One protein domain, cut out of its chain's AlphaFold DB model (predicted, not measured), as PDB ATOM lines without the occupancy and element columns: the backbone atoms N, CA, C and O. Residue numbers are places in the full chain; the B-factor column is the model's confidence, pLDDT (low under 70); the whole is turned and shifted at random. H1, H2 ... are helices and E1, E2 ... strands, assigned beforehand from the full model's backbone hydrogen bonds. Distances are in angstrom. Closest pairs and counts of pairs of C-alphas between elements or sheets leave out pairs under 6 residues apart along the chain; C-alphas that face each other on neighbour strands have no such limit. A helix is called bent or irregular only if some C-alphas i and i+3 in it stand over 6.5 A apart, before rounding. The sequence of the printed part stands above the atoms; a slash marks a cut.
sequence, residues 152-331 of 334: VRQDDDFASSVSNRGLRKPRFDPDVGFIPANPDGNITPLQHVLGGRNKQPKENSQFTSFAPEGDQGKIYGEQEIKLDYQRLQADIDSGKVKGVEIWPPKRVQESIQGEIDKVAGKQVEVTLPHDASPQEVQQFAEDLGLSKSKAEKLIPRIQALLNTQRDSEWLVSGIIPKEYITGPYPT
ATOM      1  N   VAL A 152     274.015 190.223 229.724       92.81
ATOM      2  CA  VAL A 152     274.943 189.957 230.821       92.81
ATOM      3  C   VAL A 152     274.202 189.537 232.081       92.81
ATOM      4  O   VAL A 152     273.044 189.891 232.309       92.81
ATOM      5  N   ARG A 153     274.884 188.759 232.916       92.25
ATOM      6  CA  ARG A 153     274.473 188.460 234.285       92.25
ATOM      7  C   ARG A 153     275.682 188.634 235.180       92.25
ATOM      8  O   ARG A 153     276.753 188.142 234.844       92.25
ATOM      9  N   GLN A 154     275.477 189.264 236.328       90.62
ATOM     10  CA  GLN A 154     276.527 189.498 237.309       90.62
ATOM     11  C   GLN A 154     276.219 188.754 238.618       90.62
ATOM     12  O   GLN A 154     275.049 188.589 238.988       90.62
ATOM     13  N   ASP A 155     277.254 188.227 239.269       89.69
ATOM     14  CA  ASP A 155     277.184 187.519 240.551       89.69
ATOM     15  C   ASP A 155     278.573 187.520 241.230       89.69
ATOM     16  O   ASP A 155     279.586 187.761 240.584       89.69
ATOM     17  N   ASP A 156     278.652 187.236 242.530       89.19
ATOM     18  CA  ASP A 156     279.937 187.135 243.246       89.19
ATOM     19  C   ASP A 156     280.680 185.831 242.925       89.19
ATOM     20  O   ASP A 156     281.910 185.784 242.926       89.19
ATOM     21  N   ASP A 157     279.928 184.760 242.666       89.94
ATOM     22  CA  ASP A 157     280.481 183.426 242.436       89.94
ATOM     23  C   ASP A 157     279.534 182.568 241.597       89.94
ATOM     24  O   ASP A 157     278.521 182.074 242.097       89.94
ATOM     25  N   PHE A 158     279.859 182.348 240.326       92.31
ATOM     26  CA  PHE A 158     279.047 181.489 239.470       92.31
ATOM     27  C   PHE A 158     279.224 179.991 239.730       92.31
ATOM     28  O   PHE A 158     278.371 179.230 239.286       92.31
ATOM     29  N   ALA A 159     280.252 179.542 240.451       89.94
ATOM     30  CA  ALA A 159     280.440 178.119 240.744       89.94
ATOM     31  C   ALA A 159     279.525 177.631 241.881       89.94
ATOM     32  O   ALA A 159     279.101 176.472 241.894       89.94
ATOM     33  N   SER A 160     279.175 178.507 242.829       90.81
ATOM     34  CA  SER A 160     278.300 178.140 243.944       90.81
ATOM     35  C   SER A 160     276.844 177.925 243.516       90.81
ATOM     36  O   SER A 160     276.215 178.769 242.879       90.81
ATOM     37  N   SER A 161     276.253 176.821 243.978       88.44
ATOM     38  CA  SER A 161     274.817 176.533 243.856       88.44
ATOM     39  C   SER A 161     273.958 177.221 244.925       88.44
ATOM     40  O   SER A 161     272.727 177.125 244.880       88.44
ATOM     41  N   VAL A 162     274.579 177.915 245.886       88.12
ATOM     42  CA  VAL A 162     273.923 178.518 247.054       88.12
ATOM     43  C   VAL A 162     274.348 179.980 247.218       88.12
ATOM     44  O   VAL A 162     275.522 180.331 247.120       88.12
ATOM     45  N   SER A 163     273.386 180.865 247.468       83.50
ATOM     46  CA  SER A 163     273.640 182.285 247.721       83.50
ATOM     47  C   SER A 163     274.133 182.527 249.153       83.50
ATOM     48  O   SER A 163     273.921 181.709 250.046       83.50
ATOM     49  N   ASN A 164     274.662 183.721 249.428       81.06
ATOM     50  CA  ASN A 164     275.019 184.184 250.780       81.06
ATOM     51  C   ASN A 164     273.876 184.143 251.827       81.06
ATOM     52  O   ASN A 164     274.117 184.342 253.012       81.06
ATOM     53  N   ARG A 165     272.629 183.886 251.409       81.19
ATOM     54  CA  ARG A 165     271.451 183.717 252.279       81.19
ATOM     55  C   ARG A 165     271.057 182.247 252.472       81.19
ATOM     56  O   ARG A 165     269.972 181.987 252.989       81.19
ATOM     57  N   GLY A 166     271.887 181.306 252.021       84.50
ATOM     58  CA  GLY A 166     271.620 179.870 252.096       84.50
ATOM     59  C   GLY A 166     270.566 179.372 251.103       84.50
ATOM     60  O   GLY A 166     270.079 178.261 251.264       84.50
ATOM     61  N   LEU A 167     270.194 180.185 250.107       86.44
ATOM     62  CA  LEU A 167     269.171 179.830 249.120       86.44
ATOM     63  C   LEU A 167     269.807 179.269 247.861       86.44
ATOM     64  O   LEU A 167     270.808 179.812 247.389       86.44
ATOM     65  N   ARG A 168     269.184 178.252 247.268       90.00
ATOM     66  CA  ARG A 168     269.598 177.760 245.952       90.00
ATOM     67  C   ARG A 168     269.557 178.885 244.912       90.00
ATOM     68  O   ARG A 168     268.604 179.669 244.875       90.00
ATOM     69  N   LYS A 169     270.589 178.969 244.077       89.62
ATOM     70  CA  LYS A 169     270.716 179.988 243.032       89.62
ATOM     71  C   LYS A 169     271.178 179.388 241.698       89.62
ATOM     72  O   LYS A 169     271.682 178.264 241.690       89.62
ATOM     73  N   PRO A 170     271.023 180.126 240.585       92.12
ATOM     74  CA  PRO A 170     271.648 179.754 239.326       92.12
ATOM     75  C   PRO A 170     273.173 179.681 239.448       92.12
ATOM     76  O   PRO A 170     273.773 180.481 240.170       92.12
ATOM     77  N   ARG A 171     273.783 178.745 238.723       94.12
ATOM     78  CA  ARG A 171     275.230 178.510 238.715       94.12
ATOM     79  C   ARG A 171     275.718 178.154 237.316       94.12
ATOM     80  O   ARG A 171     274.951 177.641 236.503       94.12
ATOM     81  N   PHE A 172     277.002 178.349 237.077       92.88
ATOM     82  CA  PHE A 172     277.703 177.845 235.913       92.88
ATOM     83  C   PHE A 172     278.386 176.515 236.233       92.88
ATOM     84  O   PHE A 172     279.043 176.359 237.261       92.88
ATOM     85  N   ASP A 173     278.228 175.565 235.325       90.25
ATOM     86  CA  ASP A 173     278.895 174.275 235.305       90.25
ATOM     87  C   ASP A 173     279.682 174.178 233.981       90.25
ATOM     88  O   ASP A 173     279.090 174.360 232.915       90.25
ATOM     89  N   PRO A 174     281.002 173.929 234.001       87.38
ATOM     90  CA  PRO A 174     281.834 173.958 232.793       87.38
ATOM     91  C   PRO A 174     281.547 172.810 231.813       87.38
ATOM     92  O   PRO A 174     281.909 172.894 230.632       87.38
ATOM     93  N   ASP A 175     280.897 171.741 232.267       89.88
ATOM     94  CA  ASP A 175     280.546 170.603 231.424       89.88
ATOM     95  C   ASP A 175     279.166 170.777 230.795       89.88
ATOM     96  O   ASP A 175     278.982 170.393 229.637       89.88
ATOM     97  N   VAL A 176     278.249 171.432 231.511       92.88
ATOM     98  CA  VAL A 176     276.842 171.586 231.120       92.88
ATOM     99  C   VAL A 176     276.530 172.979 230.559       92.88
ATOM    100  O   VAL A 176     275.960 173.106 229.475       92.88
ATOM    101  N   GLY A 177     276.901 174.031 231.281       93.44
ATOM    102  CA  GLY A 177     276.532 175.416 231.007       93.44
ATOM    103  C   GLY A 177     275.882 176.088 232.211       93.44
ATOM    104  O   GLY A 177     276.235 175.821 233.357       93.44
ATOM    105  N   PHE A 178     274.938 176.994 231.969       95.69
ATOM    106  CA  PHE A 178     274.278 177.742 233.032       95.69
ATOM    107  C   PHE A 178     273.003 177.040 233.498       95.69
ATOM    108  O   PHE A 178     272.043 176.879 232.742       95.69
ATOM    109  N   ILE A 179     272.994 176.620 234.759       96.75
ATOM    110  CA  ILE A 179     271.923 175.837 235.366       96.75
ATOM    111  C   ILE A 179     271.127 176.771 236.291       96.75
ATOM    112  O   ILE A 179     271.718 177.319 237.228       96.75
ATOM    113  N   PRO A 180     269.809 176.964 236.079       95.94
ATOM    114  CA  PRO A 180     268.971 177.763 236.972       95.94
ATOM    115  C   PRO A 180     268.863 177.110 238.359       95.94
ATOM    116  O   PRO A 180     269.316 175.985 238.572       95.94
ATOM    117  N   ALA A 181     268.246 177.801 239.324       94.38
ATOM    118  CA  ALA A 181     268.090 177.256 240.674       94.38
ATOM    119  C   ALA A 181     267.370 175.891 240.647       94.38
ATOM    120  O   ALA A 181     267.827 174.924 241.249       94.38
ATOM    121  N   ASN A 182     266.288 175.767 239.888       95.50
ATOM    122  CA  ASN A 182     265.620 174.494 239.662       95.50
ATOM    123  C   ASN A 182     265.184 174.389 238.192       95.50
ATOM    124  O   ASN A 182     264.180 175.000 237.840       95.50
ATOM    125  N   PRO A 183     265.903 173.637 237.339       94.81
ATOM    126  CA  PRO A 183     265.525 173.441 235.936       94.81
ATOM    127  C   PRO A 183     264.114 172.874 235.741       94.81
ATOM    128  O   PRO A 183     263.457 173.225 234.769       94.81
ATOM    129  N   ASP A 184     263.640 172.066 236.693       93.94
ATOM    130  CA  ASP A 184     262.291 171.481 236.705       93.94
ATOM    131  C   ASP A 184     261.272 172.377 237.434       93.94
ATOM    132  O   ASP A 184     260.159 171.963 237.772       93.94
ATOM    133  N   GLY A 185     261.671 173.611 237.744       92.81
ATOM    134  CA  GLY A 185     260.832 174.624 238.355       92.81
ATOM    135  C   GLY A 185     259.635 174.991 237.481       92.81
ATOM    136  O   GLY A 185     259.674 174.916 236.256       92.81
ATOM    137  N   ASN A 186     258.557 175.424 238.126       91.56
ATOM    138  CA  ASN A 186     257.343 175.868 237.442       91.56
ATOM    139  C   ASN A 186     256.752 177.094 238.143       91.56
ATOM    140  O   ASN A 186     255.602 177.094 238.589       91.56
ATOM    141  N   ILE A 187     257.585 178.117 238.335       93.25
ATOM    142  CA  ILE A 187     257.134 179.399 238.881       93.25
ATOM    143  C   ILE A 187     256.808 180.373 237.749       93.25
ATOM    144  O   ILE A 187     257.320 180.264 236.640       93.25
ATOM    145  N   THR A 188     255.975 181.363 238.034       93.56
ATOM    146  CA  THR A 188     255.685 182.464 237.104       93.56
ATOM    147  C   THR A 188     256.826 183.492 237.068       93.56
ATOM    148  O   THR A 188     257.547 183.627 238.064       93.56
ATOM    149  N   PRO A 189     256.956 184.294 235.991       94.31
ATOM    150  CA  PRO A 189     257.864 185.444 235.965       94.31
ATOM    151  C   PRO A 189     257.662 186.383 237.161       94.31
ATOM    152  O   PRO A 189     258.619 186.745 237.838       94.31
ATOM    153  N   LEU A 190     256.408 186.678 237.523       94.25
ATOM    154  CA  LEU A 190     256.091 187.473 238.711       94.25
ATOM    155  C   LEU A 190     256.691 186.867 239.992       94.25
ATOM    156  O   LEU A 190     257.285 187.581 240.799       94.25
ATOM    157  N   GLN A 191     256.536 185.559 240.201       93.00
ATOM    158  CA  GLN A 191     257.105 184.868 241.363       93.00
ATOM    159  C   GLN A 191     258.636 184.874 241.354       93.00
ATOM    160  O   GLN A 191     259.231 184.952 242.429       93.00
ATOM    161  N   HIS A 192     259.260 184.810 240.176       92.56
ATOM    162  CA  HIS A 192     260.707 184.925 240.021       92.56
ATOM    163  C   HIS A 192     261.205 186.303 240.465       92.56
ATOM    164  O   HIS A 192     262.016 186.398 241.387       92.56
ATOM    165  N   VAL A 193     260.634 187.365 239.890       89.94
ATOM    166  CA  VAL A 193     260.991 188.764 240.182       89.94
ATOM    167  C   VAL A 193     260.722 189.104 241.651       89.94
ATOM    168  O   VAL A 193     261.543 189.717 242.334       89.94
ATOM    169  N   LEU A 194     259.597 188.630 242.198       87.00
ATOM    170  CA  LEU A 194     259.275 188.783 243.618       87.00
ATOM    171  C   LEU A 194     260.090 187.879 244.546       87.00
ATOM    172  O   LEU A 194     260.095 188.121 245.758       87.00
ATOM    173  N   GLY A 195     260.775 186.857 244.027       70.31
ATOM    174  CA  GLY A 195     261.459 185.807 244.788       70.31
ATOM    175  C   GLY A 195     262.506 186.325 245.779       70.31
ATOM    176  O   GLY A 195     262.856 185.640 246.736       70.31
ATOM    177  N   GLY A 196     262.949 187.581 245.655       62.94
ATOM    178  CA  GLY A 196     263.714 188.259 246.707       62.94
ATOM    179  C   GLY A 196     263.006 188.320 248.075       62.94
ATOM    180  O   GLY A 196     263.688 188.409 249.097       62.94
ATOM    181  N   ARG A 197     261.666 188.243 248.103       63.97
ATOM    182  CA  ARG A 197     260.807 188.332 249.299       63.97
ATOM    183  C   ARG A 197     260.277 186.977 249.790       63.97
ATOM    184  O   ARG A 197     259.824 186.897 250.927       63.97
ATOM    185  N   ASN A 198     260.331 185.922 248.972       72.38
ATOM    186  CA  ASN A 198     259.860 184.580 249.332       72.38
ATOM    187  C   ASN A 198     260.887 183.514 248.916       72.38
ATOM    188  O   ASN A 198     261.214 183.377 247.739       72.38
ATOM    189  N   LYS A 199     261.372 182.745 249.898       80.69
ATOM    190  CA  LYS A 199     262.423 181.734 249.716       80.69
ATOM    191  C   LYS A 199     261.994 180.615 248.763       80.69
ATOM    192  O   LYS A 199     262.764 180.237 247.889       80.69
ATOM    193  N   GLN A 200     260.754 180.138 248.886       84.94
ATOM    194  CA  GLN A 200     260.296 178.954 248.160       84.94
ATOM    195  C   GLN A 200     260.255 179.158 246.632       84.94
ATOM    196  O   GLN A 200     260.796 178.306 245.928       84.94
ATOM    197  N   PRO A 201     259.691 180.253 246.078       84.50
ATOM    198  CA  PRO A 201     259.802 180.527 244.648       84.50
ATOM    199  C   PRO A 201     261.247 180.683 244.181       84.50
ATOM    200  O   PRO A 201     261.615 180.142 243.147       84.50
ATOM    201  N   LYS A 202     262.089 181.372 244.959       81.69
ATOM    202  CA  LYS A 202     263.476 181.640 244.568       81.69
ATOM    203  C   LYS A 202     264.291 180.362 244.361       81.69
ATOM    204  O   LYS A 202     265.012 180.255 243.375       81.69
ATOM    205  N   GLU A 203     264.139 179.388 245.251       88.56
ATOM    206  CA  GLU A 203     264.849 178.106 245.159       88.56
ATOM    207  C   GLU A 203     264.294 177.177 244.074       88.56
ATOM    208  O   GLU A 203     265.006 176.293 243.602       88.56
ATOM    209  N   ASN A 204     263.039 177.392 243.665       91.75
ATOM    210  CA  ASN A 204     262.338 176.596 242.657       91.75
ATOM    211  C   ASN A 204     262.249 177.287 241.295       91.75
ATOM    212  O   ASN A 204     261.433 176.901 240.464       91.75
ATOM    213  N   SER A 205     263.062 178.314 241.064       94.31
ATOM    214  CA  SER A 205     263.050 179.041 239.805       94.31
ATOM    215  C   SER A 205     263.725 178.266 238.680       94.31
ATOM    216  O   SER A 205     264.928 178.008 238.754       94.31
ATOM    217  N   GLN A 206     262.986 178.045 237.594       96.44
ATOM    218  CA  GLN A 206     263.519 177.608 236.301       96.44
ATOM    219  C   GLN A 206     264.147 178.737 235.482       96.44
ATOM    220  O   GLN A 206     264.816 178.470 234.489       96.44
ATOM    221  N   PHE A 207     263.956 179.989 235.902       96.62
ATOM    222  CA  PHE A 207     264.509 181.153 235.224       96.62
ATOM    223  C   PHE A 207     265.891 181.548 235.750       96.62
ATOM    224  O   PHE A 207     266.171 181.464 236.953       96.62
ATOM    225  N   THR A 208     266.700 182.069 234.831       95.50
ATOM    226  CA  THR A 208     267.892 182.881 235.081       95.50
ATOM    227  C   THR A 208     267.672 184.287 234.519       95.50
ATOM    228  O   THR A 208     267.391 184.417 233.327       95.50
ATOM    229  N   SER A 209     267.843 185.326 235.345       93.69
ATOM    230  CA  SER A 209     267.801 186.724 234.888       93.69
ATOM    231  C   SER A 209     269.093 187.156 234.196       93.69
ATOM    232  O   SER A 209     270.189 186.860 234.694       93.69
ATOM    233  N   PHE A 210     268.931 187.928 233.122       94.06
ATOM    234  CA  PHE A 210     269.958 188.687 232.408       94.06
ATOM    235  C   PHE A 210     269.478 190.131 232.185       94.06
ATOM    236  O   PHE A 210     268.277 190.402 232.219       94.06
ATOM    237  N   ALA A 211     270.407 191.042 231.916       90.94
ATOM    238  CA  ALA A 211     270.134 192.428 231.541       90.94
ATOM    239  C   ALA A 211     271.039 192.854 230.367       90.94
ATOM    240  O   ALA A 211     272.053 192.196 230.119       90.94
ATOM    241  N   PRO A 212     270.701 193.917 229.621       90.00
ATOM    242  CA  PRO A 212     271.599 194.500 228.627       90.00
ATOM    243  C   PRO A 212     272.925 194.993 229.236       90.00
ATOM    244  O   PRO A 212     272.952 195.602 230.303       90.00
ATOM    245  N   GLU A 213     274.037 194.759 228.539       85.38
ATOM    246  CA  GLU A 213     275.347 195.312 228.889       85.38
ATOM    247  C   GLU A 213     275.323 196.845 228.790       85.38
ATOM    248  O   GLU A 213     274.922 197.398 227.764       85.38
ATOM    249  N   GLY A 214     275.803 197.530 229.830       71.38
ATOM    250  CA  GLY A 214     275.934 198.989 229.844       71.38
ATOM    251  C   GLY A 214     274.659 199.767 230.185       71.38
ATOM    252  O   GLY A 214     274.704 200.996 230.176       71.38
ATOM    253  N   ASP A 215     273.550 199.096 230.513       63.47
ATOM    254  CA  ASP A 215     272.400 199.772 231.123       63.47
ATOM    255  C   ASP A 215     272.766 200.287 232.528       63.47
ATOM    256  O   ASP A 215     273.566 199.672 233.238       63.47
ATOM    257  N   GLN A 216     272.167 201.414 232.951       52.44
ATOM    258  CA  GLN A 216     272.398 202.097 234.246       52.44
ATOM    259  C   GLN A 216     271.909 201.299 235.480       52.44
ATOM    260  O   GLN A 216     271.574 201.862 236.526       52.44
ATOM    261  N   GLY A 217     271.826 199.978 235.352       57.34
ATOM    262  CA  GLY A 217     271.392 199.066 236.389       57.34
ATOM    263  C   GLY A 217     272.376 198.988 237.553       57.34
ATOM    264  O   GLY A 217     273.541 199.384 237.487       57.34
ATOM    265  N   LYS A 218     271.886 198.439 238.663       66.38
ATOM    266  CA  LYS A 218     272.731 198.096 239.807       66.38
ATOM    267  C   LYS A 218     273.780 197.073 239.374       66.38
ATOM    268  O   LYS A 218     273.441 196.078 238.745       66.38
ATOM    269  N   ILE A 219     275.025 197.298 239.779       72.62
ATOM    270  CA  ILE A 219     276.092 196.310 239.627       72.62
ATOM    271  C   ILE A 219     275.915 195.239 240.703       72.62
ATOM    272  O   ILE A 219     275.781 195.563 241.889       72.62
ATOM    273  N   TYR A 220     275.913 193.971 240.298       76.31
ATOM    274  CA  TYR A 220     275.718 192.835 241.197       76.31
ATOM    275  C   TYR A 220     276.965 191.955 241.263       76.31
ATOM    276  O   TYR A 220     277.170 191.091 240.426       76.31
ATOM    277  N   GLY A 221     277.757 192.118 242.316       84.00
ATOM    278  CA  GLY A 221     278.910 191.261 242.580       84.00
ATOM    279  C   GLY A 221     280.105 191.472 241.648       84.00
ATOM    280  O   GLY A 221     280.154 192.416 240.854       84.00
ATOM    281  N   GLU A 222     281.119 190.627 241.815       87.56
ATOM    282  CA  GLU A 222     282.454 190.830 241.226       87.56
ATOM    283  C   GLU A 222     282.721 190.059 239.926       87.56
ATOM    284  O   GLU A 222     283.754 190.294 239.293       87.56
ATOM    285  N   GLN A 223     281.810 189.179 239.507       91.38
ATOM    286  CA  GLN A 223     281.906 188.430 238.257       91.38
ATOM    287  C   GLN A 223     280.745 188.741 237.310       91.38
ATOM    288  O   GLN A 223     279.613 188.963 237.732       91.38
ATOM    289  N   GLU A 224     281.004 188.634 236.010       91.94
ATOM    290  CA  GLU A 224     280.026 188.771 234.937       91.94
ATOM    291  C   GLU A 224     280.151 187.624 233.928       91.94
ATOM    292  O   GLU A 224     281.250 187.251 233.519       91.94
ATOM    293  N   ILE A 225     279.020 187.092 233.475       93.00
ATOM    294  CA  ILE A 225     278.938 186.229 232.295       93.00
ATOM    295  C   ILE A 225     278.141 186.922 231.197       93.00
ATOM    296  O   ILE A 225     277.237 187.716 231.475       93.00
ATOM    297  N   LYS A 226     278.426 186.561 229.945       94.81
ATOM    298  CA  LYS A 226     277.698 187.059 228.777       94.81
ATOM    299  C   LYS A 226     276.982 185.928 228.057       94.81
ATOM    300  O   LYS A 226     277.528 184.833 227.937       94.81
ATOM    301  N   LEU A 227     275.787 186.218 227.552       96.38
ATOM    302  CA  LEU A 227     274.939 185.288 226.813       96.38
ATOM    303  C   LEU A 227     274.861 185.674 225.327       96.38
ATOM    304  O   LEU A 227     274.399 186.764 224.982       96.38
ATOM    305  N   ASP A 228     275.235 184.753 224.438       95.75
ATOM    306  CA  ASP A 228     274.946 184.832 222.999       95.75
ATOM    307  C   ASP A 228     273.494 184.407 222.733       95.75
ATOM    308  O   ASP A 228     273.190 183.314 222.243       95.75
ATOM    309  N   TYR A 229     272.565 185.283 223.117       95.56
ATOM    310  CA  TYR A 229     271.135 184.997 223.032       95.56
ATOM    311  C   TYR A 229     270.654 184.887 221.580       95.56
ATOM    312  O   TYR A 229     269.661 184.219 221.312       95.56
ATOM    313  N   GLN A 230     271.349 185.527 220.635       95.00
ATOM    314  CA  GLN A 230     270.973 185.498 219.225       95.00
ATOM    315  C   GLN A 230     271.193 184.114 218.633       95.00
ATOM    316  O   GLN A 230     270.301 183.572 217.976       95.00
ATOM    317  N   ARG A 231     272.378 183.542 218.870       96.75
ATOM    318  CA  ARG A 231     272.681 182.183 218.439       96.75
ATOM    319  C   ARG A 231     271.827 181.171 219.197       96.75
ATOM    320  O   ARG A 231     271.317 180.247 218.573       96.75
ATOM    321  N   LEU A 232     271.617 181.379 220.500       97.31
ATOM    322  CA  LEU A 232     270.738 180.527 221.302       97.31
ATOM    323  C   LEU A 232     269.306 180.516 220.749       97.31
ATOM    324  O   LEU A 232     268.754 179.441 220.552       97.31
ATOM    325  N   GLN A 233     268.725 181.681 220.444       96.50
ATOM    326  CA  GLN A 233     267.375 181.769 219.881       96.50
ATOM    327  C   GLN A 233     267.282 181.064 218.524       96.50
ATOM    328  O   GLN A 233     266.361 180.284 218.311       96.50
ATOM    329  N   ALA A 234     268.254 181.264 217.629       94.44
ATOM    330  CA  ALA A 234     268.273 180.584 216.332       94.44
ATOM    331  C   ALA A 234     268.364 179.049 216.470       94.44
ATOM    332  O   ALA A 234     267.715 178.299 215.732       94.44
ATOM    333  N   ASP A 235     269.148 178.567 217.435       97.19
ATOM    334  CA  ASP A 235     269.288 177.138 217.706       97.19
ATOM    335  C   ASP A 235     268.049 176.559 218.432       97.19
ATOM    336  O   ASP A 235     267.724 175.388 218.225       97.19
ATOM    337  N   ILE A 236     267.299 177.361 219.200       92.94
ATOM    338  CA  ILE A 236     265.964 176.998 219.719       92.94
ATOM    339  C   ILE A 236     264.954 176.893 218.568       92.94
ATOM    340  O   ILE A 236     264.285 175.869 218.434       92.94
ATOM    341  N   ASP A 237     264.882 177.907 217.703       93.31
ATOM    342  CA  ASP A 237     263.910 177.986 216.603       93.31
ATOM    343  C   ASP A 237     264.095 176.856 215.577       93.31
ATOM    344  O   ASP A 237     263.132 176.357 214.999       93.31
ATOM    345  N   SER A 238     265.340 176.415 215.367       95.12
ATOM    346  CA  SER A 238     265.658 175.261 214.513       95.12
ATOM    347  C   SER A 238     265.438 173.901 215.192       95.12
ATOM    348  O   SER A 238     265.576 172.859 214.549       95.12
ATOM    349  N   GLY A 239     265.109 173.884 216.488       93.94
ATOM    350  CA  GLY A 239     264.907 172.674 217.287       93.94
ATOM    351  C   GLY A 239     266.195 171.962 217.716       93.94
ATOM    352  O   GLY A 239     266.123 170.849 218.253       93.94
ATOM    353  N   LYS A 240     267.365 172.576 217.487       95.50
ATOM    354  CA  LYS A 240     268.674 172.063 217.916       95.50
ATOM    355  C   LYS A 240     268.831 172.142 219.433       95.50
ATOM    356  O   LYS A 240     269.296 171.182 220.044       95.50
ATOM    357  N   VAL A 241     268.428 173.256 220.037       96.12
ATOM    358  CA  VAL A 241     268.332 173.418 221.491       96.12
ATOM    359  C   VAL A 241     266.884 173.193 221.910       96.12
ATOM    360  O   VAL A 241     265.955 173.706 221.294       96.12
ATOM    361  N   LYS A 242     266.685 172.398 222.963       95.06
ATOM    362  CA  LYS A 242     265.365 172.046 223.499       95.06
ATOM    363  C   LYS A 242     265.327 172.313 224.995       95.06
ATOM    364  O   LYS A 242     266.360 172.263 225.653       95.06
ATOM    365  N   GLY A 243     264.130 172.553 225.525       93.62
ATOM    366  CA  GLY A 243     263.941 172.804 226.957       93.62
ATOM    367  C   GLY A 243     264.487 174.153 227.429       93.62
ATOM    368  O   GLY A 243     264.679 174.335 228.626       93.62
ATOM    369  N   VAL A 244     264.734 175.081 226.500       97.25
ATOM    370  CA  VAL A 244     265.161 176.452 226.785       97.25
ATOM    371  C   VAL A 244     264.171 177.415 226.153       97.25
ATOM    372  O   VAL A 244     263.753 177.213 225.014       97.25
ATOM    373  N   GLU A 245     263.805 178.462 226.884       97.19
ATOM    374  CA  GLU A 245     262.933 179.522 226.383       97.19
ATOM    375  C   GLU A 245     263.460 180.890 226.814       97.19
ATOM    376  O   GLU A 245     263.767 181.100 227.988       97.19
ATOM    377  N   ILE A 246     263.536 181.827 225.870       97.56
ATOM    378  CA  ILE A 246     263.973 183.200 226.122       97.56
ATOM    379  C   ILE A 246     262.744 184.107 226.217       97.56
ATOM    380  O   ILE A 246     261.906 184.162 225.314       97.56
ATOM    381  N   TRP A 247     262.646 184.838 227.322       97.75
ATOM    382  CA  TRP A 247     261.610 185.825 227.581       97.75
ATOM    383  C   TRP A 247     262.224 187.227 227.515       97.75
ATOM    384  O   TRP A 247     262.931 187.624 228.447       97.75
ATOM    385  N   PRO A 248     261.972 187.984 226.429       95.44
ATOM    386  CA  PRO A 248     262.417 189.368 226.327       95.44
ATOM    387  C   PRO A 248     261.640 190.281 227.292       95.44
ATOM    388  O   PRO A 248     260.530 189.923 227.702       95.44
ATOM    389  N   PRO A 249     262.143 191.497 227.586       93.94
ATOM    390  CA  PRO A 249     261.591 192.375 228.617       93.94
ATOM    391  C   PRO A 249     260.107 192.657 228.436       93.94
ATOM    392  O   PRO A 249     259.334 192.504 229.377       93.94
ATOM    393  N   LYS A 250     259.680 192.961 227.203       94.06
ATOM    394  CA  LYS A 250     258.267 193.210 226.885       94.06
ATOM    395  C   LYS A 250     257.374 192.029 227.291       94.06
ATOM    396  O   LYS A 250     256.350 192.233 227.927       94.06
ATOM    397  N   ARG A 251     257.806 190.792 227.023       96.62
ATOM    398  CA  ARG A 251     257.053 189.579 227.377       96.62
ATOM    399  C   ARG A 251     256.994 189.357 228.893       96.62
ATOM    400  O   ARG A 251     255.963 188.936 229.416       96.62
ATOM    401  N   VAL A 252     258.087 189.635 229.610       96.25
ATOM    402  CA  VAL A 252     258.114 189.567 231.083       96.25
ATOM    403  C   VAL A 252     257.151 190.602 231.674       96.25
ATOM    404  O   VAL A 252     256.329 190.265 232.528       96.25
ATOM    405  N   GLN A 253     257.200 191.837 231.172       95.75
ATOM    406  CA  GLN A 253     256.336 192.943 231.591       95.75
ATOM    407  C   GLN A 253     254.858 192.646 231.311       95.75
ATOM    408  O   GLN A 253     254.041 192.775 232.217       95.75
ATOM    409  N   GLU A 254     254.515 192.165 230.113       96.19
ATOM    410  CA  GLU A 254     253.151 191.748 229.750       96.19
ATOM    411  C   GLU A 254     252.631 190.633 230.665       96.19
ATOM    412  O   GLU A 254     251.488 190.679 231.123       96.19
ATOM    413  N   SER A 255     253.475 189.652 231.005       97.00
ATOM    414  CA  SER A 255     253.096 188.586 231.938       97.00
ATOM    415  C   SER A 255     252.811 189.113 233.346       97.00
ATOM    416  O   SER A 255     251.886 188.625 233.998       97.00
ATOM    417  N   ILE A 256     253.589 190.085 233.830       96.88
ATOM    418  CA  ILE A 256     253.362 190.716 235.137       96.88
ATOM    419  C   ILE A 256     252.118 191.614 235.091       96.88
ATOM    420  O   ILE A 256     251.309 191.575 236.019       96.88
ATOM    421  N   GLN A 257     251.925 192.368 234.008       97.62
ATOM    422  CA  GLN A 257     250.741 193.196 233.783       97.62
ATOM    423  C   GLN A 257     249.461 192.353 233.778       97.62
ATOM    424  O   GLN A 257     248.493 192.701 234.452       97.62
ATOM    425  N   GLY A 258     249.470 191.183 233.134       97.62
ATOM    426  CA  GLY A 258     248.336 190.257 233.178       97.62
ATOM    427  C   GLY A 258     247.978 189.804 234.602       97.62
ATOM    428  O   GLY A 258     246.802 189.666 234.941       97.62
ATOM    429  N   GLU A 259     248.968 189.634 235.484       97.56
ATOM    430  CA  GLU A 259     248.733 189.325 236.901       97.56
ATOM    431  C   GLU A 259     248.189 190.521 237.701       97.56
ATOM    432  O   GLU A 259     247.438 190.321 238.663       97.56
ATOM    433  N   ILE A 260     248.535 191.756 237.320       97.62
ATOM    434  CA  ILE A 260     247.944 192.987 237.868       97.62
ATOM    435  C   ILE A 260     246.465 193.054 237.478       97.62
ATOM    436  O   ILE A 260     245.601 193.128 238.358       97.62
ATOM    437  N   ASP A 261     246.171 192.934 236.185       97.88
ATOM    438  CA  ASP A 261     244.814 193.030 235.642       97.88
ATOM    439  C   ASP A 261     243.894 191.958 236.239       97.88
ATOM    440  O   ASP A 261     242.764 192.234 236.656       97.88
ATOM    441  N   LYS A 262     244.408 190.732 236.382       97.25
ATOM    442  CA  LYS A 262     243.702 189.608 237.007       97.25
ATOM    443  C   LYS A 262     243.337 189.873 238.467       97.25
ATOM    444  O   LYS A 262     242.230 189.543 238.890       97.25
ATOM    445  N   VAL A 263     244.242 190.456 239.258       97.00
ATOM    446  CA  VAL A 263     243.958 190.794 240.666       97.00
ATOM    447  C   VAL A 263     242.977 191.959 240.766       97.00
ATOM    448  O   VAL A 263     242.062 191.926 241.600       97.00
ATOM    449  N   ALA A 264     243.130 192.970 239.911       96.12
ATOM    450  CA  ALA A 264     242.208 194.094 239.846       96.12
ATOM    451  C   ALA A 264     240.800 193.639 239.414       96.12
ATOM    452  O   ALA A 264     239.799 194.075 239.994       96.12
ATOM    453  N   GLY A 265     240.720 192.680 238.489       96.06
ATOM    454  CA  GLY A 265     239.492 192.275 237.799       96.06
ATOM    455  C   GLY A 265     239.115 193.225 236.656       96.06
ATOM    456  O   GLY A 265     237.959 193.251 236.249       96.06
ATOM    457  N   LYS A 266     240.067 194.045 236.199       92.44
ATOM    458  CA  LYS A 266     239.955 195.011 235.101       92.44
ATOM    459  C   LYS A 266     241.356 195.328 234.586       92.44
ATOM    460  O   LYS A 266     242.318 195.130 235.321       92.44
ATOM    461  N   GLN A 267     241.452 195.868 233.377       94.56
ATOM    462  CA  GLN A 267     242.714 196.403 232.874       94.56
ATOM    463  C   GLN A 267     243.170 197.587 233.741       94.56
ATOM    464  O   GLN A 267     242.369 198.475 234.055       94.56
ATOM    465  N   VAL A 268     244.442 197.585 234.139       94.81
ATOM    466  CA  VAL A 268     245.080 198.654 234.914       94.81
ATOM    467  C   VAL A 268     246.240 199.219 234.112       94.81
ATOM    468  O   VAL A 268     247.239 198.545 233.894       94.81
ATOM    469  N   GLU A 269     246.146 200.481 233.718       93.81
ATOM    470  CA  GLU A 269     247.281 201.190 233.135       93.81
ATOM    471  C   GLU A 269     248.189 201.696 234.261       93.81
ATOM    472  O   GLU A 269     247.824 202.605 235.005       93.81
ATOM    473  N   VAL A 270     249.357 201.072 234.434       93.81
ATOM    474  CA  VAL A 270     250.344 201.507 235.429       93.81
ATOM    475  C   VAL A 270     251.126 202.688 234.860       93.81
ATOM    476  O   VAL A 270     252.038 202.508 234.061       93.81
ATOM    477  N   THR A 271     250.770 203.898 235.285       92.38
ATOM    478  CA  THR A 271     251.366 205.159 234.803       92.38
ATOM    479  C   THR A 271     252.529 205.660 235.662       92.38
ATOM    480  O   THR A 271     253.028 206.763 235.443       92.38
ATOM    481  N   LEU A 272     252.929 204.899 236.682       93.81
ATOM    482  CA  LEU A 272     254.019 205.274 237.580       93.81
ATOM    483  C   LEU A 272     255.378 205.176 236.869       93.81
ATOM    484  O   LEU A 272     255.585 204.240 236.092       93.81
ATOM    485  N   PRO A 273     256.324 206.088 237.154       92.00
ATOM    486  CA  PRO A 273     257.688 205.949 236.667       92.00
ATOM    487  C   PRO A 273     258.387 204.754 237.338       92.00
ATOM    488  O   PRO A 273     258.022 204.323 238.433       92.00
ATOM    489  N   HIS A 274     259.409 204.199 236.683       86.88
ATOM    490  CA  HIS A 274     260.091 202.981 237.144       86.88
ATOM    491  C   HIS A 274     260.864 203.157 238.467       86.88
ATOM    492  O   HIS A 274     261.216 202.171 239.120       86.88
ATOM    493  N   ASP A 275     261.136 204.398 238.868       85.62
ATOM    494  CA  ASP A 275     261.782 204.792 240.122       85.62
ATOM    495  C   ASP A 275     260.787 205.234 241.212       85.62
ATOM    496  O   ASP A 275     261.220 205.684 242.276       85.62
ATOM    497  N   ALA A 276     259.478 205.052 240.990       92.12
ATOM    498  CA  ALA A 276     258.445 205.397 241.962       92.12
ATOM    499  C   ALA A 276     258.711 204.764 243.338       92.12
ATOM    500  O   ALA A 276     259.065 203.584 243.481       92.12
ATOM    501  N   SER A 277     258.501 205.569 244.372       92.38
ATOM    502  CA  SER A 277     258.648 205.181 245.767       92.38
ATOM    503  C   SER A 277     257.573 204.170 246.195       92.38
ATOM    504  O   SER A 277     256.476 204.122 245.627       92.38
ATOM    505  N   PRO A 278     257.822 203.381 247.259       91.62
ATOM    506  CA  PRO A 278     256.811 202.483 247.814       91.62
ATOM    507  C   PRO A 278     255.498 203.185 248.192       91.62
ATOM    508  O   PRO A 278     254.433 202.582 248.073       91.62
ATOM    509  N   GLN A 279     255.570 204.445 248.634       94.31
ATOM    510  CA  GLN A 279     254.407 205.259 248.985       94.31
ATOM    511  C   GLN A 279     253.581 205.631 247.749       94.31
ATOM    512  O   GLN A 279     252.361 205.523 247.794       94.31
ATOM    513  N   GLU A 280     254.222 206.006 246.638       96.75
ATOM    514  CA  GLU A 280     253.527 206.296 245.373       96.75
ATOM    515  C   GLU A 280     252.857 205.045 244.802       96.75
ATOM    516  O   GLU A 280     251.709 205.100 244.364       96.75
ATOM    517  N   VAL A 281     253.529 203.891 244.880       96.19
ATOM    518  CA  VAL A 281     252.943 202.598 244.488       96.19
ATOM    519  C   VAL A 281     251.729 202.252 245.354       96.19
ATOM    520  O   VAL A 281     250.725 201.756 244.838       96.19
ATOM    521  N   GLN A 282     251.808 202.500 246.664       94.75
ATOM    522  CA  GLN A 282     250.687 202.287 247.575       94.75
ATOM    523  C   GLN A 282     249.515 203.215 247.245       94.75
ATOM    524  O   GLN A 282     248.401 202.724 247.076       94.75
ATOM    525  N   GLN A 283     249.771 204.518 247.103       96.06
ATOM    526  CA  GLN A 283     248.742 205.506 246.786       96.06
ATOM    527  C   GLN A 283     248.044 205.170 245.466       96.06
ATOM    528  O   GLN A 283     246.820 205.090 245.420       96.06
ATOM    529  N   PHE A 284     248.813 204.850 244.421       97.19
ATOM    530  CA  PHE A 284     248.260 204.421 243.140       97.19
ATOM    531  C   PHE A 284     247.332 203.210 243.298       97.19
ATOM    532  O   PHE A 284     246.239 203.195 242.740       97.19
ATOM    533  N   ALA A 285     247.730 202.195 244.072       95.06
ATOM    534  CA  ALA A 285     246.906 201.006 244.282       95.06
ATOM    535  C   ALA A 285     245.596 201.306 245.036       95.06
ATOM    536  O   ALA A 285     244.577 200.660 244.764       95.06
ATOM    537  N   GLU A 286     245.614 202.263 245.966       93.19
ATOM    538  CA  GLU A 286     244.437 202.732 246.709       93.19
ATOM    539  C   GLU A 286     243.492 203.558 245.813       93.19
ATOM    540  O   GLU A 286     242.275 203.341 245.835       93.19
ATOM    541  N   ASP A 287     244.045 204.397 244.934       95.69
ATOM    542  CA  ASP A 287     243.299 205.263 244.009       95.69
ATOM    543  C   ASP A 287     242.541 204.488 242.914       95.69
ATOM    544  O   ASP A 287     241.605 205.005 242.302       95.69
ATOM    545  N   LEU A 288     242.863 203.206 242.695       93.88
ATOM    546  CA  LEU A 288     242.148 202.342 241.741       93.88
ATOM    547  C   LEU A 288     240.698 202.021 242.151       93.88
ATOM    548  O   LEU A 288     239.974 201.385 241.364       93.88
ATOM    549  N   GLY A 289     240.281 202.414 243.363       92.75
ATOM    550  CA  GLY A 289     238.933 202.196 243.898       92.75
ATOM    551  C   GLY A 289     238.626 200.721 244.177       92.75
ATOM    552  O   GLY A 289     237.480 200.284 244.073       92.75
ATOM    553  N   LEU A 290     239.658 199.922 244.456       94.06
ATOM    554  CA  LEU A 290     239.545 198.491 244.734       94.06
ATOM    555  C   LEU A 290     239.365 198.229 246.235       94.06
ATOM    556  O   LEU A 290     239.604 199.089 247.077       94.06
ATOM    557  N   SER A 291     238.975 197.004 246.599       95.31
ATOM    558  CA  SER A 291     238.967 196.612 248.011       95.31
ATOM    559  C   SER A 291     240.385 196.625 248.590       95.31
ATOM    560  O   SER A 291     241.349 196.300 247.892       95.31
ATOM    561  N   LYS A 292     240.508 196.901 249.896       94.38
ATOM    562  CA  LYS A 292     241.797 196.919 250.610       94.38
ATOM    563  C   LYS A 292     242.648 195.671 250.336       94.38
ATOM    564  O   LYS A 292     243.819 195.777 249.997       94.38
ATOM    565  N   SER A 293     242.033 194.485 250.372       94.75
ATOM    566  CA  SER A 293     242.729 193.219 250.093       94.75
ATOM    567  C   SER A 293     243.255 193.111 248.653       94.75
ATOM    568  O   SER A 293     244.296 192.494 248.425       94.75
ATOM    569  N   LYS A 294     242.552 193.682 247.666       95.38
ATOM    570  CA  LYS A 294     243.043 193.736 246.281       95.38
ATOM    571  C   LYS A 294     244.188 194.738 246.151       95.38
ATOM    572  O   LYS A 294     245.215 194.369 245.591       95.38
ATOM    573  N   ALA A 295     244.044 195.940 246.712       94.25
ATOM    574  CA  ALA A 295     245.091 196.964 246.701       94.25
ATOM    575  C   ALA A 295     246.404 196.437 247.313       94.25
ATOM    576  O   ALA A 295     247.449 196.479 246.666       94.25
ATOM    577  N   GLU A 296     246.338 195.788 248.481       95.06
ATOM    578  CA  GLU A 296     247.496 195.158 249.139       95.06
ATOM    579  C   GLU A 296     248.198 194.106 248.258       95.06
ATOM    580  O   GLU A 296     249.423 193.975 248.282       95.06
ATOM    581  N   LYS A 297     247.442 193.358 247.442       94.88
ATOM    582  CA  LYS A 297     247.997 192.366 246.503       94.88
ATOM    583  C   LYS A 297     248.605 192.997 245.250       94.88
ATOM    584  O   LYS A 297     249.461 192.357 244.629       94.88
ATOM    585  N   LEU A 298     248.168 194.194 244.861       95.69
ATOM    586  CA  LEU A 298     248.681 194.905 243.690       95.69
ATOM    587  C   LEU A 298     250.035 195.559 243.952       95.69
ATOM    588  O   LEU A 298     250.899 195.473 243.085       95.69
ATOM    589  N   ILE A 299     250.263 196.113 245.145       94.44
ATOM    590  CA  ILE A 299     251.518 196.794 245.515       94.44
ATOM    591  C   ILE A 299     252.777 196.001 245.110       94.44
ATOM    592  O   ILE A 299     253.604 196.528 244.364       94.44
ATOM    593  N   PRO A 300     252.966 194.727 245.522       93.19
ATOM    594  CA  PRO A 300     254.152 193.976 245.116       93.19
ATOM    595  C   PRO A 300     254.211 193.711 243.605       93.19
ATOM    596  O   PRO A 300     255.305 193.656 243.057       93.19
ATOM    597  N   ARG A 301     253.071 193.562 242.919       95.62
ATOM    598  CA  ARG A 301     253.024 193.294 241.469       95.62
ATOM    599  C   ARG A 301     253.417 194.514 240.653       95.62
ATOM    600  O   ARG A 301     254.224 194.391 239.743       95.62
ATOM    601  N   ILE A 302     252.901 195.680 241.031       96.56
ATOM    602  CA  ILE A 302     253.275 196.961 240.436       96.56
ATOM    603  C   ILE A 302     254.771 197.194 240.656       96.56
ATOM    604  O   ILE A 302     255.493 197.443 239.701       96.56
ATOM    605  N   GLN A 303     255.278 196.979 241.876       93.69
ATOM    606  CA  GLN A 303     256.716 197.089 242.135       93.69
ATOM    607  C   GLN A 303     257.555 196.133 241.270       93.69
ATOM    608  O   GLN A 303     258.644 196.503 240.837       93.69
ATOM    609  N   ALA A 304     257.079 194.904 241.041       93.19
ATOM    610  CA  ALA A 304     257.751 193.953 240.160       93.19
ATOM    611  C   ALA A 304     257.790 194.464 238.714       93.19
ATOM    612  O   ALA A 304     258.860 194.455 238.116       93.19
ATOM    613  N   LEU A 305     256.669 194.984 238.197       96.00
ATOM    614  CA  LEU A 305     256.600 195.579 236.860       96.00
ATOM    615  C   LEU A 305     257.603 196.730 236.705       96.00
ATOM    616  O   LEU A 305     258.384 196.727 235.758       96.00
ATOM    617  N   LEU A 306     257.627 197.664 237.660       93.31
ATOM    618  CA  LEU A 306     258.536 198.816 237.635       93.31
ATOM    619  C   LEU A 306     260.013 198.392 237.698       93.31
ATOM    620  O   LEU A 306     260.844 198.939 236.977       93.31
ATOM    621  N   ASN A 307     260.352 197.377 238.504       88.31
ATOM    622  CA  ASN A 307     261.718 196.841 238.549       88.31
ATOM    623  C   ASN A 307     262.127 196.211 237.211       88.31
ATOM    624  O   ASN A 307     263.204 196.509 236.706       88.31
ATOM    625  N   THR A 308     261.263 195.379 236.623       90.31
ATOM    626  CA  THR A 308     261.509 194.752 235.315       90.31
ATOM    627  C   THR A 308     261.617 195.802 234.199       90.31
ATOM    628  O   THR A 308     262.390 195.612 233.262       90.31
ATOM    629  N   GLN A 309     260.874 196.913 234.287       90.94
ATOM    630  CA  GLN A 309     261.009 198.053 233.374       90.94
ATOM    631  C   GLN A 309     262.349 198.776 233.541       90.94
ATOM    632  O   GLN A 309     263.008 199.037 232.541       90.94
ATOM    633  N   ARG A 310     262.767 199.067 234.781       87.12
ATOM    634  CA  ARG A 310     264.054 199.724 235.063       87.12
ATOM    635  C   ARG A 310     265.241 198.890 234.582       87.12
ATOM    636  O   ARG A 310     266.171 199.432 234.001       87.12
ATOM    637  N   ASP A 311     265.220 197.594 234.874       85.06
ATOM    638  CA  ASP A 311     266.372 196.711 234.668       85.06
ATOM    639  C   ASP A 311     266.394 196.082 233.262       85.06
ATOM    640  O   ASP A 311     267.291 195.294 232.965       85.06
ATOM    641  N   SER A 312     265.406 196.394 232.408       89.56
ATOM    642  CA  SER A 312     265.228 195.770 231.089       89.56
ATOM    643  C   SER A 312     265.362 194.242 231.162       89.56
ATOM    644  O   SER A 312     266.091 193.633 230.378       89.56
ATOM    645  N   GLU A 313     264.711 193.622 232.150       90.00
ATOM    646  CA  GLU A 313     265.031 192.254 232.568       90.00
ATOM    647  C   GLU A 313     264.645 191.209 231.511       90.00
ATOM    648  O   GLU A 313     263.504 191.137 231.048       90.00
ATOM    649  N   TRP A 314     265.607 190.349 231.181       95.31
ATOM    650  CA  TRP A 314     265.419 189.150 230.374       95.31
ATOM    651  C   TRP A 314     265.380 187.929 231.281       95.31
ATOM    652  O   TRP A 314     266.245 187.770 232.143       95.31
ATOM    653  N   LEU A 315     264.438 187.018 231.039       97.06
ATOM    654  CA  LEU A 315     264.408 185.725 231.721       97.06
ATOM    655  C   LEU A 315     264.700 184.610 230.724       97.06
ATOM    656  O   LEU A 315     264.080 184.534 229.668       97.06
ATOM    657  N   VAL A 316     265.618 183.714 231.068       98.12
ATOM    658  CA  VAL A 316     265.848 182.485 230.301       98.12
ATOM    659  C   VAL A 316     265.444 181.299 231.159       98.12
ATOM    660  O   VAL A 316     265.994 181.107 232.244       98.12
ATOM    661  N   SER A 317     264.455 180.540 230.695       97.69
ATOM    662  CA  SER A 317     264.007 179.303 231.335       97.69
ATOM    663  C   SER A 317     264.862 178.127 230.876       97.69
ATOM    664  O   SER A 317     265.156 178.025 229.686       97.69
ATOM    665  N   GLY A 318     265.188 177.216 231.793       97.50
ATOM    666  CA  GLY A 318     265.905 175.974 231.493       97.50
ATOM    667  C   GLY A 318     267.429 176.091 231.565       97.50
ATOM    668  O   GLY A 318     267.981 177.118 231.962       97.50
ATOM    669  N   ILE A 319     268.116 174.998 231.226       98.12
ATOM    670  CA  ILE A 319     269.584 174.919 231.247       98.12
ATOM    671  C   ILE A 319     270.136 175.530 229.961       98.12
ATOM    672  O   ILE A 319     269.871 175.022 228.874       98.12
ATOM    673  N   ILE A 320     270.942 176.582 230.086       98.25
ATOM    674  CA  ILE A 320     271.592 177.230 228.945       98.25
ATOM    675  C   ILE A 320     272.887 176.475 228.631       98.25
ATOM    676  O   ILE A 320     273.768 176.453 229.492       98.25
ATOM    677  N   PRO A 321     273.056 175.890 227.433       98.19
ATOM    678  CA  PRO A 321     274.281 175.166 227.113       98.19
ATOM    679  C   PRO A 321     275.516 176.075 227.130       98.19
ATOM    680  O   PRO A 321     275.450 177.260 226.783       98.19
ATOM    681  N   LYS A 322     276.661 175.524 227.540       96.31
ATOM    682  CA  LYS A 322     277.889 176.305 227.757       96.31
ATOM    683  C   LYS A 322     278.379 177.057 226.525       96.31
ATOM    684  O   LYS A 322     278.966 178.120 226.667       96.31
ATOM    685  N   GLU A 323     278.128 176.550 225.319       96.94
ATOM    686  CA  GLU A 323     278.589 177.158 224.069       96.94
ATOM    687  C   GLU A 323     277.916 178.496 223.720       96.94
ATOM    688  O   GLU A 323     278.335 179.139 222.753       96.94
ATOM    689  N   TYR A 324     276.891 178.902 224.480       97.12
ATOM    690  CA  TYR A 324     276.239 180.215 224.381       97.12
ATOM    691  C   TYR A 324     276.651 181.167 225.509       97.12
ATOM    692  O   TYR A 324     276.187 182.305 225.541       97.12
ATOM    693  N   ILE A 325     277.496 180.719 226.441       95.31
ATOM    694  CA  ILE A 325     277.953 181.503 227.586       95.31
ATOM    695  C   ILE A 325     279.444 181.792 227.441       95.31
ATOM    696  O   ILE A 325     280.235 180.935 227.056       95.31
ATOM    697  N   THR A 326     279.837 183.012 227.788       93.00
ATOM    698  CA  THR A 326     281.244 183.397 227.928       93.00
ATOM    699  C   THR A 326     281.485 184.021 229.301       93.00
ATOM    700  O   THR A 326     280.561 184.576 229.903       93.00
ATOM    701  N   GLY A 327     282.714 183.905 229.806       89.12
ATOM    702  CA  GLY A 327     283.080 184.261 231.179       89.12
ATOM    703  C   GLY A 327     283.193 183.034 232.101       89.12
ATOM    704  O   GLY A 327     283.294 181.910 231.604       89.12
ATOM    705  N   PRO A 328     283.191 183.228 233.433       89.00
ATOM    706  CA  PRO A 328     283.056 184.513 234.117       89.00
ATOM    707  C   PRO A 328     284.257 185.446 233.905       89.00
ATOM    708  O   PRO A 328     285.408 185.014 233.875       89.00
ATOM    709  N   TYR A 329     283.975 186.736 233.762       88.06
ATOM    710  CA  TYR A 329     284.934 187.840 233.709       88.06
ATOM    711  C   TYR A 329     284.817 188.682 234.984       88.06
ATOM    712  O   TYR A 329     283.756 188.669 235.600       88.06
ATOM    713  N   PRO A 330     285.842 189.454 235.382       85.00
ATOM    714  CA  PRO A 330     285.660 190.491 236.393       85.00
ATOM    715  C   PRO A 330     284.596 191.498 235.942       85.00
ATOM    716  O   PRO A 330     284.643 191.961 234.799       85.00
ATOM    717  N   THR A 331     283.664 191.859 236.824       80.00
ATOM    718  CA  THR A 331     282.658 192.881 236.513       80.00
ATOM    719  C   THR A 331     283.347 194.216 236.238       80.00
ATOM    720  O   THR A 331     284.169 194.672 237.039       80.00
TER     721      THR A 331
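AT A GLANCE: This is residues 152 to 331 of the 334 residues of an uncharacterized protein of Streptomyces thermoautotrophicus (UniProt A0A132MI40). A head of three small antiparallel sheets, E1-E5-E8, E4-E7-E6 and E2-E3, makes one end of the long axis, and an arm of helices makes the other, where H4 and H6 lie side by side and H5 crosses H6. H1 packs on H4 and H6 near the sheet E4-E7-E6, H2 packs on H1, and H3 is at the head beside E6. The 180 printed residues hold six named helices and eight named strands, in the order E1 E2 E3 H1 H2 E4 E5 H3 E6 H4 H5 H6 E7 E8, a mixed class of helices and strands. The whole is compact, with a radius of gyration of the C-alphas of 17.1 A, and spans 53 by 36 by 30 A.

HOW THE PARTS SIT: Start at E1, residues 152 to 155, antiparallel to E5, residues 223 to 227, with N 153 and O 225 at 2.9 A. On the other edge of this sheet, E8, residues 325 to 330, is antiparallel to E5, with N 226 and O 326 at 2.9 A. Next, E2, residues 171 to 173, and E3, residues 177 to 179, form a hairpin, with N 173 and O 177 at 2.8 A. In the third sheet, E7, residues 314 to 317, is the inner strand: N 208 of E4, residues 207 to 212, is 2.8 A from O 316, and N 247 of E6, residues 245 to 247, is 2.8 A from O 315. The closest C-alphas of E1 and E4, those of Arg 153 and Phe 210, are 4.9 A apart. H1, residues 189 to 194, and H3, residues 229 to 237, only graze the sheet of E7. H2, residues 199 to 203, touches H1, closest at C-alphas 201 and 191, 6.1 A. H4, residues 249 to 264, touches H6, residues 292 to 310, opposite ways at a shallow tilt of 8 degrees, closest at C-alphas 253 and 305, 5.9 A. H5, residues 278 to 287, touches H6 at a steep tilt of 51 degrees, closest at C-alphas 285 and 295, 5.0 A. Every O i to N i+4 pair is within hydrogen-bond range in H1 to H5; in H6 13 of 15 are.

IN THESE COORDINATES: Find C-alpha 152 at (274.943, 189.957, 230.821), where E1 begins. H4 measures 22.5 A and H6 27.3 A; H6 is only just irregular, with C-alphas 297 and 300 6.51 A apart. E4 measures 16.5 A, and E8 ends at C-alpha 330 (285.660, 190.491, 236.393).

THE WHOLE: The C-alphas farthest apart, Asp 175 and Gly 289, are 53.7 A apart. The printed part has no cut; the links E1 to E2 and H4 to H5 are long. Residues 196 to 197 and 215 to 218 have pLDDT under 70.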